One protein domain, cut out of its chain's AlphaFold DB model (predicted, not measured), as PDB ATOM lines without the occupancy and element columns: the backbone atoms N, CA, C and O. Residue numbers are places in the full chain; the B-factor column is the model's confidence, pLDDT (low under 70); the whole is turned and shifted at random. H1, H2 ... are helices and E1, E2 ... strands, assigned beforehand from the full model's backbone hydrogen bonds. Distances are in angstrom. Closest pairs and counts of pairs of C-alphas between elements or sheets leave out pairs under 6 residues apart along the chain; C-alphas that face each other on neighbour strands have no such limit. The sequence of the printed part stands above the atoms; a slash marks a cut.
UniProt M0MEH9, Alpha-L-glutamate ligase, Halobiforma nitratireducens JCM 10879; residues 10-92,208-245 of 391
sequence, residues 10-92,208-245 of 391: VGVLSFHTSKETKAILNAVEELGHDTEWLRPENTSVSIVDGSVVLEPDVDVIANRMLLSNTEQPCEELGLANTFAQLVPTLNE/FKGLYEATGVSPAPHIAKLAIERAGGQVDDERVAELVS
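Overview. This is residues 10 to 92 and 208 to 245 of the 391 residues of the protein "Alpha-L-glutamate ligase" of Halobiforma nitratireducens JCM 10879 (UniProt M0MEH9). A small parallel sheet of three strands, E2, E1 and E5, has H1 and H4 over one face, crossing steeply, while H2 reaches the sheet only with its last turns, mainly at E5. At one end of the longest axis lies a separate hairpin of two strands, E3 and E4, and towards the other end lie H3 and H5, beyond the helices that cover the sheet. The printed part has 121 residues, with five named helices and five named strands in the order E1, H1, E2, E3, E4, E5, H2, H3, H4, H5. The class is mixed, helices and strands; the three-stranded sheet has the order E2, E1, E5, and the hairpin is antiparallel. The whole is compact, with a radius of gyration of the C-alphas of 14.9 A and spans of 47 by 33 by 22 A.

Along the chain. The sheet is made of E2, residues 34 to 38, 13.0 A from first to last C-alpha; E1, residues 10 to 13, 9.6 A; and E5, residues 60 to 63, 9.4 A. E1 begins at C-alpha 10, (7.781, -14.964, 32.433). H1, residues 19 to 30, is 16.0 A long, and H4, residues 220 to 230, is 15.2 A long. H2, residues 73 to 84, is 16.1 A long and begins at C-alpha 73, (9.077, -28.195, 52.148). E3, residues 44 to 48, and E4, residues 51 to 55, are 12.5 A and 12.9 A long. H3, residues 209 to 215, and H5, residues 237 to 243, are each 10.0 A long; H5 ends at C-alpha 243, (-6.592, -19.704, 23.967).

Arrangement. E1 is the inner strand of the sheet, and E2 and E5 are its edge strands. E2 and E1 are parallel at 15 degrees, with N 12 and O 36 2.8 A apart, within hydrogen-bond range. E1 and E5 are parallel at 29 degrees, with N 11 and O 60 at 2.8 A. E1, H1 and E2 form a strand-helix-strand unit, two parallel neighbour strands with a helix between them, and its crossover is right-handed. H1 and H4 lie on the same face of the sheet, in two layers, helices on one face of a sheet. H1 lies over E2 and E1 at a height over the sheet of 9.0 A and runs along the strands, at 6 degrees to E1 on the local plane. H4, at a height of 9.3 A, lies over E1 and, only just, with 3 C-alphas, over E5; it runs slantwise to the strands, at 49 degrees to E1 on the local plane. H1 and H4 touch, the closest C-alphas being those of Ile 24 and Ala 220, 4.7 A apart, at a steep tilt of 57 degrees. H4 and H5 touch and form a helical hairpin, opposite ways at a shallow tilt of 34 degrees, only just short of steep; their closest C-alphas are those of Pro 221 and Val 240, 5.6 A. H3 is close to H1 but not clearly touching, with the C-alphas of Glu 20 and Lys 209 7.0 A apart. H2 only grazes the sheet, with its residues 80 to 84. Residues 61 to 62 of E5 pair in parallel with residues 89 to 90. E3 and E4 form an antiparallel hairpin at 160 degrees, with N 46 and O 53 at 2.9 A. In H1, H2, H3, H4 and H5 every O i to N i+4 pair is within hydrogen-bond range.

Size, cuts and confidence. The C-alphas farthest apart in the domain are those of Asp 49 and Ala 214, 52.1 A. Residues 93 to 207 are not printed, and C-alphas 92 and 208 are 19.5 A apart across the cut. Of the links that are printed whole, E5 to H2 and H4 to H5 are short and the others are tight. The model's mean pLDDT over the printed part is 94.8, and no printed residue is under 70.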
ATOM      1  N   VAL A  10       8.399 -14.212  31.333       98.69
ATOM      2  CA  VAL A  10       7.781 -14.964  32.433       98.69
ATOM      3  C   VAL A  10       8.593 -16.222  32.732       98.69
ATOM      4  O   VAL A  10       8.627 -17.171  31.947       98.69
ATOM      5  N   GLY A  11       9.192 -16.272  33.919       98.38
ATOM      6  CA  GLY A  11       9.813 -17.476  34.456       98.38
ATOM      7  C   GLY A  11       8.768 -18.428  35.040       98.38
ATOM      8  O   GLY A  11       7.990 -18.038  35.904       98.38
ATOM      9  N   VAL A  12       8.745 -19.701  34.651       98.31
ATOM     10  CA  VAL A  12       7.898 -20.713  35.309       98.31
ATOM     11  C   VAL A  12       8.764 -21.634  36.163       98.31
ATOM     12  O   VAL A  12       9.463 -22.508  35.648       98.31
ATOM     13  N   LEU A  13       8.707 -21.455  37.486       97.50
ATOM     14  CA  LEU A  13       9.506 -22.213  38.455       97.50
ATOM     15  C   LEU A  13       8.875 -23.574  38.746       97.50
ATOM     16  O   LEU A  13       7.868 -23.663  39.448       97.50
ATOM     17  N   SER A  14       9.468 -24.643  38.210       95.19
ATOM     18  CA  SER A  14       8.946 -26.004  38.371       95.19
ATOM     19  C   SER A  14      10.016 -27.069  38.172       95.19
ATOM     20  O   SER A  14      10.487 -27.283  37.056       95.19
ATOM     21  N   PHE A  15      10.292 -27.847  39.220       91.94
ATOM     22  CA  PHE A  15      11.256 -28.962  39.170       91.94
ATOM     23  C   PHE A  15      10.662 -30.272  38.643       91.94
ATOM     24  O   PHE A  15      11.361 -31.265  38.460       91.94
ATOM     25  N   HIS A  16       9.364 -30.274  38.356       89.88
ATOM     26  CA  HIS A  16       8.663 -31.394  37.753       89.88
ATOM     27  C   HIS A  16       8.184 -31.025  36.345       89.88
ATOM     28  O   HIS A  16       8.082 -29.852  35.975       89.88
ATOM     29  N   THR A  17       7.866 -32.042  35.552       90.94
ATOM     30  CA  THR A  17       7.253 -31.870  34.232       90.94
ATOM     31  C   THR A  17       5.768 -32.181  34.342       90.94
ATOM     32  O   THR A  17       5.396 -33.323  34.604       90.94
ATOM     33  N   SER A  18       4.918 -31.179  34.129       93.88
ATOM     34  CA  SER A  18       3.461 -31.335  34.083       93.88
ATOM     35  C   SER A  18       2.892 -30.747  32.794       93.88
ATOM     36  O   SER A  18       3.541 -29.929  32.138       93.88
ATOM     37  N   LYS A  19       1.681 -31.177  32.421       95.88
ATOM     38  CA  LYS A  19       0.945 -30.587  31.291       95.88
ATOM     39  C   LYS A  19       0.625 -29.122  31.572       95.88
ATOM     40  O   LYS A  19       0.716 -28.286  30.690       95.88
ATOM     41  N   GLU A  20       0.319 -28.824  32.827       96.19
ATOM     42  CA  GLU A  20       0.001 -27.493  33.317       96.19
ATOM     43  C   GLU A  20       1.161 -26.514  33.165       96.19
ATOM     44  O   GLU A  20       0.959 -25.407  32.679       96.19
ATOM     45  N   THR A  21       2.374 -26.913  33.554       96.88
ATOM     46  CA  THR A  21       3.555 -26.051  33.420       96.88
ATOM     47  C   THR A  21       3.837 -25.728  31.953       96.88
ATOM     48  O   THR A  21       4.091 -24.574  31.628       96.88
ATOM     49  N   LYS A  22       3.730 -26.724  31.062       98.12
ATOM     50  CA  LYS A  22       3.892 -26.514  29.617       98.12
ATOM     51  C   LYS A  22       2.834 -25.569  29.055       98.12
ATOM     52  O   LYS A  22       3.183 -24.633  28.357       98.12
ATOM     53  N   ALA A  23       1.574 -25.767  29.435       98.31
ATOM     54  CA  ALA A  23       0.482 -24.917  28.983       98.31
ATOM     55  C   ALA A  23       0.642 -23.462  29.423       98.31
ATOM     56  O   ALA A  23       0.275 -22.571  28.669       98.31
ATOM     57  N   ILE A  24       1.189 -23.200  30.617       98.44
ATOM     58  CA  ILE A  24       1.485 -21.827  31.057       98.44
ATOM     59  C   ILE A  24       2.590 -21.217  30.190       98.44
ATOM     60  O   ILE A  24       2.410 -20.102  29.721       98.44
ATOM     61  N   LEU A  25       3.692 -21.945  29.963       98.62
ATOM     62  CA  LEU A  25       4.792 -21.483  29.108       98.62
ATOM     63  C   LEU A  25       4.285 -21.158  27.697       98.62
ATOM     64  O   LEU A  25       4.382 -20.020  27.255       98.62
ATOM     65  N   ASN A  26       3.635 -22.118  27.040       98.56
ATOM     66  CA  ASN A  26       3.125 -21.935  25.684       98.56
ATOM     67  C   ASN A  26       2.086 -20.806  25.610       98.56
ATOM     68  O   ASN A  26       2.057 -20.058  24.641       98.56
ATOM     69  N   ALA A  27       1.242 -20.643  26.636       98.56
ATOM     70  CA  ALA A  27       0.271 -19.555  26.666       98.56
ATOM     71  C   ALA A  27       0.931 -18.175  26.768       98.56
ATOM     72  O   ALA A  27       0.416 -17.239  26.174       98.56
ATOM     73  N   VAL A  28       2.043 -18.019  27.492       98.62
ATOM     74  CA  VAL A  28       2.770 -16.737  27.519       98.62
ATOM     75  C   VAL A  28       3.353 -16.423  26.134       98.62
ATOM     76  O   VAL A  28       3.192 -15.299  25.660       98.62
ATOM     77  N   GLU A  29       3.934 -17.415  25.453       97.75
ATOM     78  CA  GLU A  29       4.457 -17.244  24.088       97.75
ATOM     79  C   GLU A  29       3.355 -16.878  23.084       97.75
ATOM     80  O   GLU A  29       3.496 -15.943  22.299       97.75
ATOM     81  N   GLU A  30       2.215 -17.571  23.141       97.81
ATOM     82  CA  GLU A  30       1.043 -17.311  22.292       97.81
ATOM     83  C   GLU A  30       0.370 -15.953  22.561       97.81
ATOM     84  O   GLU A  30      -0.426 -15.479  21.744       97.81
ATOM     85  N   LEU A  31       0.682 -15.331  23.703       97.81
ATOM     86  CA  LEU A  31       0.291 -13.966  24.052       97.81
ATOM     87  C   LEU A  31       1.351 -12.923  23.654       97.81
ATOM     88  O   LEU A  31       1.135 -11.740  23.894       97.81
ATOM     89  N   GLY A  32       2.453 -13.329  23.013       96.94
ATOM     90  CA  GLY A  32       3.473 -12.425  22.470       96.94
ATOM     91  C   GLY A  32       4.582 -12.031  23.448       96.94
ATOM     92  O   GLY A  32       5.240 -11.014  23.233       96.94
ATOM     93  N   HIS A  33       4.786 -12.811  24.513       98.19
ATOM     94  CA  HIS A  33       5.787 -12.557  25.553       98.19
ATOM     95  C   HIS A  33       6.811 -13.694  25.657       98.19
ATOM     96  O   HIS A  33       6.550 -14.821  25.237       98.19
ATOM     97  N   ASP A  34       7.977 -13.400  26.228       98.12
ATOM     98  CA  ASP A  34       9.065 -14.364  26.368       98.12
ATOM     99  C   ASP A  34       8.846 -15.277  27.584       98.12
ATOM    100  O   ASP A  34       8.160 -14.927  28.553       98.12
ATOM    101  N   THR A  35       9.442 -16.470  27.554       98.00
ATOM    102  CA  THR A  35       9.358 -17.421  28.668       98.00
ATOM    103  C   THR A  35      10.666 -18.107  28.976       98.00
ATOM    104  O   THR A  35      11.441 -18.442  28.087       98.00
ATOM    105  N   GLU A  36      10.843 -18.415  30.257       97.94
ATOM    106  CA  GLU A  36      11.941 -19.241  30.738       97.94
ATOM    107  C   GLU A  36      11.406 -20.325  31.671       97.94
ATOM    108  O   GLU A  36      10.642 -20.065  32.604       97.94
ATOM    109  N   TRP A  37      11.808 -21.575  31.453       97.81
ATOM    110  CA  TRP A  37      11.484 -22.643  32.392       97.81
ATOM    111  C   TRP A  37      12.602 -22.760  33.428       97.81
ATOM    112  O   TRP A  37      13.652 -23.350  33.167       97.81
ATOM    113  N   LEU A  38      12.347 -22.243  34.631       97.12
ATOM    114  CA  LEU A  38      13.300 -22.283  35.738       97.12
ATOM    115  C   LEU A  38      13.332 -23.683  36.375       97.12
ATOM    116  O   LEU A  38      12.323 -24.173  36.906       97.12
ATOM    117  N   ARG A  39      14.491 -24.344  36.292       93.06
ATOM    118  CA  ARG A  39      14.734 -25.738  36.677       93.06
ATOM    119  C   ARG A  39      16.076 -25.944  37.397       93.06
ATOM    120  O   ARG A  39      16.964 -25.099  37.294       93.06
ATOM    121  N   PRO A  40      16.269 -27.093  38.082       90.38
ATOM    122  CA  PRO A  40      17.521 -27.377  38.786       90.38
ATOM    123  C   PRO A  40      18.758 -27.350  37.879       90.38
ATOM    124  O   PRO A  40      19.838 -26.991  38.326       90.38
ATOM    125  N   GLU A  41      18.613 -27.728  36.607       85.38
ATOM    126  CA  GLU A  41      19.722 -27.818  35.654       85.38
ATOM    127  C   GLU A  41      20.166 -26.484  35.029       85.38
ATOM    128  O   GLU A  41      21.229 -26.448  34.408       85.38
ATOM    129  N   ASN A  42      19.374 -25.411  35.137       91.69
ATOM    130  CA  ASN A  42      19.650 -24.143  34.445       91.69
ATOM    131  C   ASN A  42      19.500 -22.886  35.309       91.69
ATOM    132  O   ASN A  42      19.876 -21.818  34.840       91.69
ATOM    133  N   THR A  43      18.934 -22.987  36.513       94.88
ATOM    134  CA  THR A  43      18.606 -21.812  37.326       94.88
ATOM    135  C   THR A  43      19.654 -21.570  38.398       94.88
ATOM    136  O   THR A  43      19.968 -22.473  39.175       94.88
ATOM    137  N   SER A  44      20.164 -20.344  38.484       94.06
ATOM    138  CA  SER A  44      21.116 -19.938  39.516       94.06
ATOM    139  C   SER A  44      20.792 -18.557  40.082       94.06
ATOM    140  O   SER A  44      20.224 -17.706  39.402       94.06
ATOM    141  N   VAL A  45      21.150 -18.342  41.348       93.31
ATOM    142  CA  VAL A  45      21.163 -17.019  41.980       93.31
ATOM    143  C   VAL A  45      22.563 -16.789  42.512       93.31
ATOM    144  O   VAL A  45      23.058 -17.577  43.319       93.31
ATOM    145  N   SER A  46      23.191 -15.706  42.072       92.19
ATOM    146  CA  SER A  46      24.548 -15.342  42.468       92.19
ATOM    147  C   SER A  46      24.562 -13.977  43.135       92.19
ATOM    148  O   SER A  46      23.844 -13.073  42.719       92.19
ATOM    149  N   ILE A  47      25.403 -13.818  44.159       91.75
ATOM    150  CA  ILE A  47      25.687 -12.524  44.784       91.75
ATOM    151  C   ILE A  47      27.168 -12.240  44.572       91.75
ATOM    152  O   ILE A  47      28.018 -12.884  45.187       91.75
ATOM    153  N   VAL A  48      27.478 -11.291  43.692       87.19
ATOM    154  CA  VAL A  48      28.854 -10.906  43.357       87.19
ATOM    155  C   VAL A  48      28.992  -9.409  43.579       87.19
ATOM    156  O   VAL A  48      28.188  -8.627  43.078       87.19
ATOM    157  N   ASP A  49      29.966  -9.015  44.400       90.94
ATOM    158  CA  ASP A  49      30.226  -7.613  44.753       90.94
ATOM    159  C   ASP A  49      28.973  -6.848  45.234       90.94
ATOM    160  O   ASP A  49      28.785  -5.664  44.958       90.94
ATOM    161  N   GLY A  50      28.088  -7.543  45.959       88.50
ATOM    162  CA  GLY A  50      26.840  -6.984  46.494       88.50
ATOM    163  C   GLY A  50      25.693  -6.865  45.485       88.50
ATOM    164  O   GLY A  50      24.614  -6.415  45.864       88.50
ATOM    165  N   SER A  51      25.893  -7.288  44.236       89.38
ATOM    166  CA  SER A  51      24.849  -7.344  43.209       89.38
ATOM    167  C   SER A  51      24.282  -8.754  43.116       89.38
ATOM    168  O   SER A  51      25.043  -9.721  43.052       89.38
ATOM    169  N   VAL A  52      22.953  -8.868  43.118       93.50
ATOM    170  CA  VAL A  52      22.267 -10.155  42.962       93.50
ATOM    171  C   VAL A  52      21.882 -10.350  41.501       93.50
ATOM    172  O   VAL A  52      21.333  -9.437  40.891       93.50
ATOM    173  N   VAL A  53      22.168 -11.530  40.957       93.06
ATOM    174  CA  VAL A  53      21.834 -11.918  39.582       93.06
ATOM    175  C   VAL A  53      21.046 -13.220  39.623       93.06
ATOM    176  O   VAL A  53      21.491 -14.184  40.251       93.06
ATOM    177  N   LEU A  54      19.885 -13.233  38.969       95.75
ATOM    178  CA  LEU A  54      19.102 -14.430  38.677       95.75
ATOM    179  C   LEU A  54      19.386 -14.840  37.231       95.75
ATOM    180  O   LEU A  54      19.274 -14.020  36.327       95.75
ATOM    181  N   GLU A  55      19.757 -16.098  37.018       95.44
ATOM    182  CA  GLU A  55      19.952 -16.659  35.683       95.44
ATOM    183  C   GLU A  55      19.051 -17.890  35.497       95.44
ATOM    184  O   GLU A  55      19.084 -18.770  36.362       95.44
ATOM    185  N   PRO A  56      18.285 -17.997  34.393       95.69
ATOM    186  CA  PRO A  56      18.069 -16.950  33.391       95.69
ATOM    187  C   PRO A  56      17.312 -15.742  33.971       95.69
ATOM    188  O   PRO A  56      16.575 -15.880  34.949       95.69
ATOM    189  N   ASP A  57      17.521 -14.569  33.370       96.00
ATOM    190  CA  ASP A  57      16.872 -13.323  33.788       96.00
ATOM    191  C   ASP A  57      15.392 -13.327  33.382       96.00
ATOM    192  O   ASP A  57      15.047 -13.714  32.264       96.00
ATOM    193  N   VAL A  58      14.515 -12.940  34.307       98.25
ATOM    194  CA  VAL A  58      13.056 -12.961  34.128       98.25
ATOM    195  C   VAL A  58      12.425 -11.781  34.858       98.25
ATOM    196  O   VAL A  58      12.916 -11.369  35.902       98.25
ATOM    197  N   ASP A  59      11.294 -11.275  34.373       98.31
ATOM    198  CA  ASP A  59      10.616 -10.120  34.982       98.31
ATOM    199  C   ASP A  59       9.618 -10.522  36.080       98.31
ATOM    200  O   ASP A  59       9.246  -9.725  36.942       98.31
ATOM    201  N   VAL A  60       9.143 -11.768  36.046       98.69
ATOM    202  CA  VAL A  60       8.141 -12.320  36.968       98.69
ATOM    203  C   VAL A  60       8.251 -13.837  37.008       98.69
ATOM    204  O   VAL A  60       8.577 -14.474  36.007       98.69
ATOM    205  N   ILE A  61       7.923 -14.437  38.152       98.69
ATOM    206  CA  ILE A  61       7.902 -15.890  38.317       98.69
ATOM    207  C   ILE A  61       6.485 -16.407  38.549       98.69
ATOM    208  O   ILE A  61       5.839 -16.064  39.534       98.69
ATOM    209  N   ALA A  62       6.027 -17.330  37.708       98.06
ATOM    210  CA  ALA A  62       4.930 -18.235  38.021       98.06
ATOM    211  C   ALA A  62       5.471 -19.433  38.827       98.06
ATOM    212  O   ALA A  62       6.033 -20.389  38.288       98.06
ATOM    213  N   ASN A  63       5.306 -19.381  40.146       97.06
ATOM    214  CA  ASN A  63       5.695 -20.423  41.083       97.06
ATOM    215  C   ASN A  63       4.786 -21.650  40.947       97.06
ATOM    216  O   ASN A  63       3.606 -21.641  41.310       97.06
ATOM    217  N   ARG A  64       5.367 -22.742  40.450       95.56
ATOM    218  CA  ARG A  64       4.718 -24.039  40.271       95.56
ATOM    219  C   ARG A  64       5.383 -25.131  41.111       95.56
ATOM    220  O   ARG A  64       5.265 -26.310  40.795       95.56
ATOM    221  N   MET A  65       6.039 -24.779  42.213       93.56
ATOM    222  CA  MET A  65       6.621 -25.758  43.135       93.56
ATOM    223  C   MET A  65       5.537 -26.604  43.826       93.56
ATOM    224  O   MET A  65       4.478 -26.104  44.217       93.56
ATOM    225  N   LEU A  66       5.795 -27.906  43.993       90.50
ATOM    226  CA  LEU A  66       4.872 -28.866  44.620       90.50
ATOM    227  C   LEU A  66       5.203 -29.072  46.108       90.50
ATOM    228  O   LEU A  66       5.412 -30.198  46.564       90.50
ATOM    229  N   LEU A  67       5.202 -27.979  46.877       86.56
ATOM    230  CA  LEU A  67       5.654 -27.954  48.279       86.56
ATOM    231  C   LEU A  67       4.880 -28.899  49.219       86.56
ATOM    232  O   LEU A  67       5.367 -29.290  50.275       86.56
ATOM    233  N   SER A  68       3.664 -29.290  48.852       82.12
ATOM    234  CA  SER A  68       2.834 -30.217  49.629       82.12
ATOM    235  C   SER A  68       3.188 -31.700  49.415       82.12
ATOM    236  O   SER A  68       2.695 -32.558  50.156       82.12
ATOM    237  N   ASN A  69       4.054 -32.009  48.441       81.12
ATOM    238  CA  ASN A  69       4.495 -33.366  48.096       81.12
ATOM    239  C   ASN A  69       6.016 -33.589  48.227       81.12
ATOM    240  O   ASN A  69       6.475 -34.717  48.073       81.12
ATOM    241  N   THR A  70       6.798 -32.548  48.509       82.81
ATOM    242  CA  THR A  70       8.247 -32.680  48.734       82.81
ATOM    243  C   THR A  70       8.569 -33.212  50.136       82.81
ATOM    244  O   THR A  70       7.802 -33.036  51.090       82.81
ATOM    245  N   GLU A  71       9.725 -33.862  50.273       79.19
ATOM    246  CA  GLU A  71      10.282 -34.274  51.566       79.19
ATOM    247  C   GLU A  71      10.880 -33.088  52.342       79.19
ATOM    248  O   GLU A  71      10.986 -33.155  53.568       79.19
ATOM    249  N   GLN A  72      11.226 -31.994  51.651       82.56
ATOM    250  CA  GLN A  72      11.911 -30.828  52.221       82.56
ATOM    251  C   GLN A  72      11.148 -29.516  51.947       82.56
ATOM    252  O   GLN A  72      11.669 -28.610  51.297       82.56
ATOM    253  N   PRO A  73       9.912 -29.358  52.458       87.25
ATOM    254  CA  PRO A  73       9.077 -28.195  52.148       87.25
ATOM    255  C   PRO A  73       9.683 -26.872  52.618       87.25
ATOM    256  O   PRO A  73       9.477 -25.857  51.965       87.25
ATOM    257  N   CYS A  74      10.439 -26.866  53.721       89.69
ATOM    258  CA  CYS A  74      11.114 -25.659  54.201       89.69
ATOM    259  C   CYS A  74      12.242 -25.210  53.265       89.69
ATOM    260  O   CYS A  74      12.398 -24.011  53.066       89.69
ATOM    261  N   GLU A  75      12.994 -26.154  52.689       89.56
ATOM    262  CA  GLU A  75      14.087 -25.852  51.759       89.56
ATOM    263  C   GLU A  75      13.529 -25.277  50.457       89.56
ATOM    264  O   GLU A  75      13.897 -24.183  50.040       89.56
ATOM    265  N   GLU A  76      12.546 -25.954  49.859       92.38
ATOM    266  CA  GLU A  76      11.929 -25.484  48.617       92.38
ATOM    267  C   GLU A  76      11.119 -24.187  48.806       92.38
ATOM    268  O   GLU A  76      11.081 -23.350  47.903       92.38
ATOM    269  N   LEU A  77      10.496 -23.975  49.975       94.25
ATOM    270  CA  LEU A  77       9.858 -22.697  50.306       94.25
ATOM    271  C   LEU A  77      10.894 -21.587  50.501       94.25
ATOM    272  O   LEU A  77      10.662 -20.466  50.056       94.25
ATOM    273  N   GLY A  78      12.020 -21.888  51.152       96.00
ATOM    274  CA  GLY A  78      13.147 -20.971  51.295       96.00
ATOM    275  C   GLY A  78      13.693 -20.554  49.934       96.00
ATOM    276  O   GLY A  78      13.869 -19.366  49.686       96.00
ATOM    277  N   LEU A  79      13.841 -21.511  49.019       94.50
ATOM    278  CA  LEU A  79      14.253 -21.259  47.643       94.50
ATOM    279  C   LEU A  79      13.241 -20.392  46.878       94.50
ATOM    280  O   LEU A  79      13.625 -19.393  46.272       94.50
ATOM    281  N   ALA A  80      11.944 -20.707  46.954       95.12
ATOM    282  CA  ALA A  80      10.896 -19.858  46.380       95.12
ATOM    283  C   ALA A  80      10.915 -18.440  46.979       95.12
ATOM    284  O   ALA A  80      10.704 -17.459  46.268       95.12
ATOM    285  N   ASN A  81      11.200 -18.324  48.279       97.00
ATOM    286  CA  ASN A  81      11.347 -17.042  48.952       97.00
ATOM    287  C   ASN A  81      12.577 -16.266  48.484       97.00
ATOM    288  O   ASN A  81      12.463 -15.058  48.323       97.00
ATOM    289  N   THR A  82      13.701 -16.931  48.210       96.25
ATOM    290  CA  THR A  82      14.885 -16.308  47.600       96.25
ATOM    291  C   THR A  82      14.533 -15.665  46.265       96.25
ATOM    292  O   THR A  82      14.821 -14.488  46.071       96.25
ATOM    293  N   PHE A  83      13.848 -16.387  45.374       96.56
ATOM    294  CA  PHE A  83      13.433 -15.838  44.079       96.56
ATOM    295  C   PHE A  83      12.451 -14.666  44.215       96.56
ATOM    296  O   PHE A  83      12.591 -13.661  43.522       96.56
ATOM    297  N   ALA A  84      11.513 -14.748  45.162       96.69
ATOM    298  CA  ALA A  84      10.543 -13.685  45.420       96.69
ATOM    299  C   ALA A  84      11.158 -12.388  45.983       96.69
ATOM    300  O   ALA A  84      10.495 -11.354  45.962       96.69
ATOM    301  N   GLN A  85      12.404 -12.415  46.480       95.75
ATOM    302  CA  GLN A  85      13.143 -11.189  46.825       95.75
ATOM    303  C   GLN A  85      13.678 -10.455  45.586       95.75
ATOM    304  O   GLN A  85      14.029  -9.282  45.688       95.75
ATOM    305  N   LEU A  86      13.794 -11.146  44.448       95.94
ATOM    306  CA  LEU A  86      14.418 -10.621  43.232       95.94
ATOM    307  C   LEU A  86      13.372 -10.099  42.258       95.94
ATOM    308  O   LEU A  86      13.534  -9.014  41.709       95.94
ATOM    309  N   VAL A  87      12.297 -10.865  42.068       97.25
ATOM    310  CA  VAL A  87      11.270 -10.583  41.064       97.25
ATOM    311  C   VAL A  87       9.871 -10.888  41.611       97.25
ATOM    312  O   VAL A  87       9.711 -11.799  42.440       97.25
ATOM    313  N   PRO A  88       8.826 -10.165  41.162       97.94
ATOM    314  CA  PRO A  88       7.442 -10.494  41.485       97.94
ATOM    315  C   PRO A  88       7.152 -11.983  41.267       97.94
ATOM    316  O   PRO A  88       7.540 -12.559  40.255       97.94
ATOM    317  N   THR A  89       6.471 -12.627  42.216       97.44
ATOM    318  CA  THR A  89       6.265 -14.084  42.192       97.44
ATOM    319  C   THR A  89       4.808 -14.454  42.469       97.44
ATOM    320  O   THR A  89       4.191 -13.959  43.407       97.44
ATOM    321  N   LEU A  90       4.258 -15.358  41.655       96.06
ATOM    322  CA  LEU A  90       2.866 -15.795  41.649       96.06
ATOM    323  C   LEU A  90       2.774 -17.324  41.780       96.06
ATOM    324  O   LEU A  90       3.073 -18.047  40.843       96.06
ATOM    325  N   ASN A  91       2.329 -17.902  42.885       95.00
ATOM    326  CA  ASN A  91       1.921 -17.247  44.122       95.00
ATOM    327  C   ASN A  91       3.125 -16.892  45.002       95.00
ATOM    328  O   ASN A  91       4.131 -17.608  45.015       95.00
ATOM    329  N   GLU A  92       2.983 -15.822  45.784       95.81
ATOM    330  CA  GLU A  92       3.993 -15.405  46.757       95.81
ATOM    331  C   GLU A  92       4.237 -16.496  47.818       95.81
ATOM    332  O   GLU A  92       3.284 -17.158  48.249       95.81
ATOM    333  N   PHE A 208      -4.699 -28.567  36.574       93.12
ATOM    334  CA  PHE A 208      -5.900 -28.143  35.820       93.12
ATOM    335  C   PHE A 208      -6.279 -29.096  34.700       93.12
ATOM    336  O   PHE A 208      -7.309 -28.878  34.072       93.12
ATOM    337  N   LYS A 209      -5.535 -30.181  34.476       92.31
ATOM    338  CA  LYS A 209      -5.914 -31.171  33.467       92.31
ATOM    339  C   LYS A 209      -7.340 -31.699  33.677       92.31
ATOM    340  O   LYS A 209      -8.137 -31.679  32.749       92.31
ATOM    341  N   GLY A 210      -7.674 -32.111  34.902       90.19
ATOM    342  CA  GLY A 210      -9.017 -32.607  35.227       90.19
ATOM    343  C   GLY A 210     -10.101 -31.528  35.132       90.19
ATOM    344  O   GLY A 210     -11.219 -31.821  34.724       90.19
ATOM    345  N   LEU A 211      -9.762 -30.270  35.448       90.31
ATOM    346  CA  LEU A 211     -10.672 -29.138  35.254       90.31
ATOM    347  C   LEU A 211     -10.968 -28.943  33.764       90.31
ATOM    348  O   LEU A 211     -12.129 -28.890  33.388       90.31
ATOM    349  N   TYR A 212      -9.931 -28.913  32.926       93.88
ATOM    350  CA  TYR A 212     -10.064 -28.793  31.478       93.88
ATOM    351  C   TYR A 212     -10.857 -29.958  30.871       93.88
ATOM    352  O   TYR A 212     -11.757 -29.729  30.074       93.88
ATOM    353  N   GLU A 213     -10.595 -31.200  31.287       93.62
ATOM    354  CA  GLU A 213     -11.369 -32.372  30.844       93.62
ATOM    355  C   GLU A 213     -12.861 -32.262  31.203       93.62
ATOM    356  O   GLU A 213     -13.708 -32.779  30.477       93.62
ATOM    357  N   ALA A 214     -13.191 -31.583  32.306       92.38
ATOM    358  CA  ALA A 214     -14.564 -31.407  32.765       92.38
ATOM    359  C   ALA A 214     -15.278 -30.194  32.144       92.38
ATOM    360  O   ALA A 214     -16.496 -30.236  31.973       92.38
ATOM    361  N   THR A 215     -14.558 -29.109  31.845       93.44
ATOM    362  CA  THR A 215     -15.159 -27.821  31.449       93.44
ATOM    363  C   THR A 215     -14.833 -27.387  30.026       93.44
ATOM    364  O   THR A 215     -15.505 -26.502  29.503       93.44
ATOM    365  N   GLY A 216     -13.801 -27.961  29.405       95.25
ATOM    366  CA  GLY A 216     -13.212 -27.456  28.164       95.25
ATOM    367  C   GLY A 216     -12.473 -26.122  28.328       95.25
ATOM    368  O   GLY A 216     -12.139 -25.501  27.327       95.25
ATOM    369  N   VAL A 217     -12.231 -25.669  29.567       95.25
ATOM    370  CA  VAL A 217     -11.598 -24.374  29.864       95.25
ATOM    371  C   VAL A 217     -10.222 -24.593  30.484       95.25
ATOM    372  O   VAL A 217     -10.098 -25.123  31.590       95.25
ATOM    373  N   SER A 218      -9.184 -24.177  29.765       97.06
ATOM    374  CA  SER A 218      -7.792 -24.157  30.202       97.06
ATOM    375  C   SER A 218      -7.525 -22.885  31.010       97.06
ATOM    376  O   SER A 218      -7.671 -21.788  30.480       97.06
ATOM    377  N   PRO A 219      -7.103 -22.977  32.284       96.44
ATOM    378  CA  PRO A 219      -6.715 -21.801  33.064       96.44
ATOM    379  C   PRO A 219      -5.369 -21.194  32.659       96.44
ATOM    380  O   PRO A 219      -5.030 -20.122  33.154       96.44
ATOM    381  N   ALA A 220      -4.576 -21.879  31.829       97.88
ATOM    382  CA  ALA A 220      -3.214 -21.457  31.518       97.88
ATOM    383  C   ALA A 220      -3.130 -20.036  30.921       97.88
ATOM    384  O   ALA A 220      -2.322 -19.267  31.436       97.88
ATOM    385  N   PRO A 221      -3.993 -19.622  29.968       98.38
ATOM    386  CA  PRO A 221      -3.973 -18.260  29.426       98.38
ATOM    387  C   PRO A 221      -4.288 -17.181  30.464       98.38
ATOM    388  O   PRO A 221      -3.691 -16.114  30.441       98.38
ATOM    389  N   HIS A 222      -5.165 -17.464  31.433       97.75
ATOM    390  CA  HIS A 222      -5.439 -16.528  32.529       97.75
ATOM    391  C   HIS A 222      -4.268 -16.416  33.513       97.75
ATOM    392  O   HIS A 222      -4.001 -15.333  34.029       97.75
ATOM    393  N   ILE A 223      -3.563 -17.522  33.775       97.75
ATOM    394  CA  ILE A 223      -2.349 -17.515  34.605       97.75
ATOM    395  C   ILE A 223      -1.230 -16.750  33.890       97.75
ATOM    396  O   ILE A 223      -0.576 -15.919  34.516       97.75
ATOM    397  N   ALA A 224      -1.042 -17.004  32.592       98.38
ATOM    398  CA  ALA A 224      -0.090 -16.297  31.742       98.38
ATOM    399  C   ALA A 224      -0.381 -14.792  31.729       98.38
ATOM    400  O   ALA A 224       0.498 -14.008  32.073       98.38
ATOM    401  N   LYS A 225      -1.636 -14.403  31.459       98.31
ATOM    402  CA  LYS A 225      -2.093 -13.010  31.521       98.31
ATOM    403  C   LYS A 225      -1.729 -12.351  32.849       98.31
ATOM    404  O   LYS A 225      -1.088 -11.307  32.858       98.31
ATOM    405  N   LEU A 226      -2.095 -12.978  33.970       98.00
ATOM    406  CA  LEU A 226      -1.824 -12.425  35.296       98.00
ATOM    407  C   LEU A 226      -0.321 -12.231  35.551       98.00
ATOM    408  O   LEU A 226       0.062 -11.247  36.181       98.00
ATOM    409  N   ALA A 227       0.522 -13.161  35.093       98.06
ATOM    410  CA  ALA A 227       1.972 -13.037  35.210       98.06
ATOM    411  C   ALA A 227       2.509 -11.887  34.351       98.06
ATOM    412  O   ALA A 227       3.200 -11.018  34.875       98.06
ATOM    413  N   ILE A 228       2.124 -11.835  33.076       98.50
ATOM    414  CA  ILE A 228       2.533 -10.785  32.137       98.50
ATOM    415  C   ILE A 228       2.152  -9.396  32.667       98.50
ATOM    416  O   ILE A 228       3.003  -8.515  32.774       98.50
ATOM    417  N   GLU A 229       0.894  -9.207  33.074       97.25
ATOM    418  CA  GLU A 229       0.412  -7.929  33.612       97.25
ATOM    419  C   GLU A 229       1.103  -7.558  34.928       97.25
ATOM    420  O   GLU A 229       1.339  -6.382  35.203       97.25
ATOM    421  N   ARG A 230       1.484  -8.553  35.744       97.00
ATOM    422  CA  ARG A 230       2.254  -8.321  36.974       97.00
ATOM    423  C   ARG A 230       3.662  -7.797  36.688       97.00
ATOM    424  O   ARG A 230       4.163  -7.015  37.493       97.00
ATOM    425  N   ALA A 231       4.265  -8.200  35.573       97.00
ATOM    426  CA  ALA A 231       5.538  -7.672  35.082       97.00
ATOM    427  C   ALA A 231       5.395  -6.329  34.336       97.00
ATOM    428  O   ALA A 231       6.394  -5.743  33.932       97.00
ATOM    429  N   GLY A 232       4.172  -5.814  34.160       96.44
ATOM    430  CA  GLY A 232       3.907  -4.566  33.438       96.44
ATOM    431  C   GLY A 232       3.694  -4.728  31.929       96.44
ATOM    432  O   GLY A 232       3.549  -3.721  31.236       96.44
ATOM    433  N   GLY A 233       3.639  -5.966  31.425       96.44
ATOM    434  CA  GLY A 233       3.209  -6.261  30.060       96.44
ATOM    435  C   GLY A 233       1.704  -6.041  29.867       96.44
ATOM    436  O   GLY A 233       0.951  -5.862  30.828       96.44
ATOM    437  N   GLN A 234       1.252  -6.056  28.615       95.81
ATOM    438  CA  GLN A 234      -0.159  -5.902  28.251       95.81
ATOM    439  C   GLN A 234      -0.625  -7.116  27.462       95.81
ATOM    440  O   GLN A 234       0.107  -7.627  26.625       95.81
ATOM    441  N   VAL A 235      -1.853  -7.560  27.720       96.38
ATOM    442  CA  VAL A 235      -2.418  -8.763  27.105       96.38
ATOM    443  C   VAL A 235      -3.798  -8.462  26.545       96.38
ATOM    444  O   VAL A 235      -4.639  -7.888  27.237       96.38
ATOM    445  N   ASP A 236      -4.040  -8.895  25.310       95.50
ATOM    446  CA  ASP A 236      -5.355  -8.826  24.679       95.50
ATOM    447  C   ASP A 236      -6.318  -9.872  25.270       95.50
ATOM    448  O   ASP A 236      -6.077 -11.083  25.228       95.50
ATOM    449  N   ASP A 237      -7.437  -9.394  25.811       96.44
ATOM    450  CA  ASP A 237      -8.492 -10.226  26.385       96.44
ATOM    451  C   ASP A 237      -9.192 -11.115  25.352       96.44
ATOM    452  O   ASP A 237      -9.601 -12.232  25.689       96.44
ATOM    453  N   GLU A 238      -9.310 -10.665  24.098       96.94
ATOM    454  CA  GLU A 238      -9.885 -11.483  23.027       96.94
ATOM    455  C   GLU A 238      -8.980 -12.683  22.741       96.94
ATOM    456  O   GLU A 238      -9.450 -13.823  22.701       96.94
ATOM    457  N   ARG A 239      -7.661 -12.456  22.681       96.88
ATOM    458  CA  ARG A 239      -6.679 -13.531  22.505       96.88
ATOM    459  C   ARG A 239      -6.709 -14.540  23.654       96.88
ATOM    460  O   ARG A 239      -6.673 -15.748  23.417       96.88
ATOM    461  N   VAL A 240      -6.825 -14.077  24.900       97.62
ATOM    462  CA  VAL A 240      -6.980 -14.971  26.061       97.62
ATOM    463  C   VAL A 240      -8.234 -15.836  25.915       97.62
ATOM    464  O   VAL A 240      -8.160 -17.048  26.122       97.62
ATOM    465  N   ALA A 241      -9.366 -15.248  25.519       96.56
ATOM    466  CA  ALA A 241     -10.627 -15.968  25.333       96.56
ATOM    467  C   ALA A 241     -10.574 -17.031  24.216       96.56
ATOM    468  O   ALA A 241     -11.274 -18.041  24.296       96.56
ATOM    469  N   GLU A 242      -9.728 -16.856  23.201       96.31
ATOM    470  CA  GLU A 242      -9.471 -17.888  22.191       96.31
ATOM    471  C   GLU A 242      -8.649 -19.052  22.766       96.31
ATOM    472  O   GLU A 242      -9.010 -20.227  22.612       96.31
ATOM    473  N   LEU A 243      -7.558 -18.727  23.467       97.38
ATOM    474  CA  LEU A 243      -6.592 -19.704  23.967       97.38
ATOM    475  C   LEU A 243      -7.159 -20.608  25.068       97.38
ATOM    476  O   LEU A 243      -6.719 -21.749  25.204       97.38
ATOM    477  N   VAL A 244      -8.156 -20.159  25.846       97.19
ATOM    478  CA  VAL A 244      -8.729 -20.986  26.930       97.19
ATOM    479  C   VAL A 244      -9.389 -22.270  26.426       97.19
ATOM    480  O   VAL A 244      -9.566 -23.203  27.207       97.19
ATOM    481  N   SER A 245      -9.742 -22.352  25.142       96.25
ATOM    482  CA  SER A 245     -10.381 -23.536  24.556       96.25
ATOM    483  C   SER A 245      -9.435 -24.731  24.374       96.25
ATOM    484  O   SER A 245      -9.902 -25.843  24.122       96.25
TER     485      SER A 245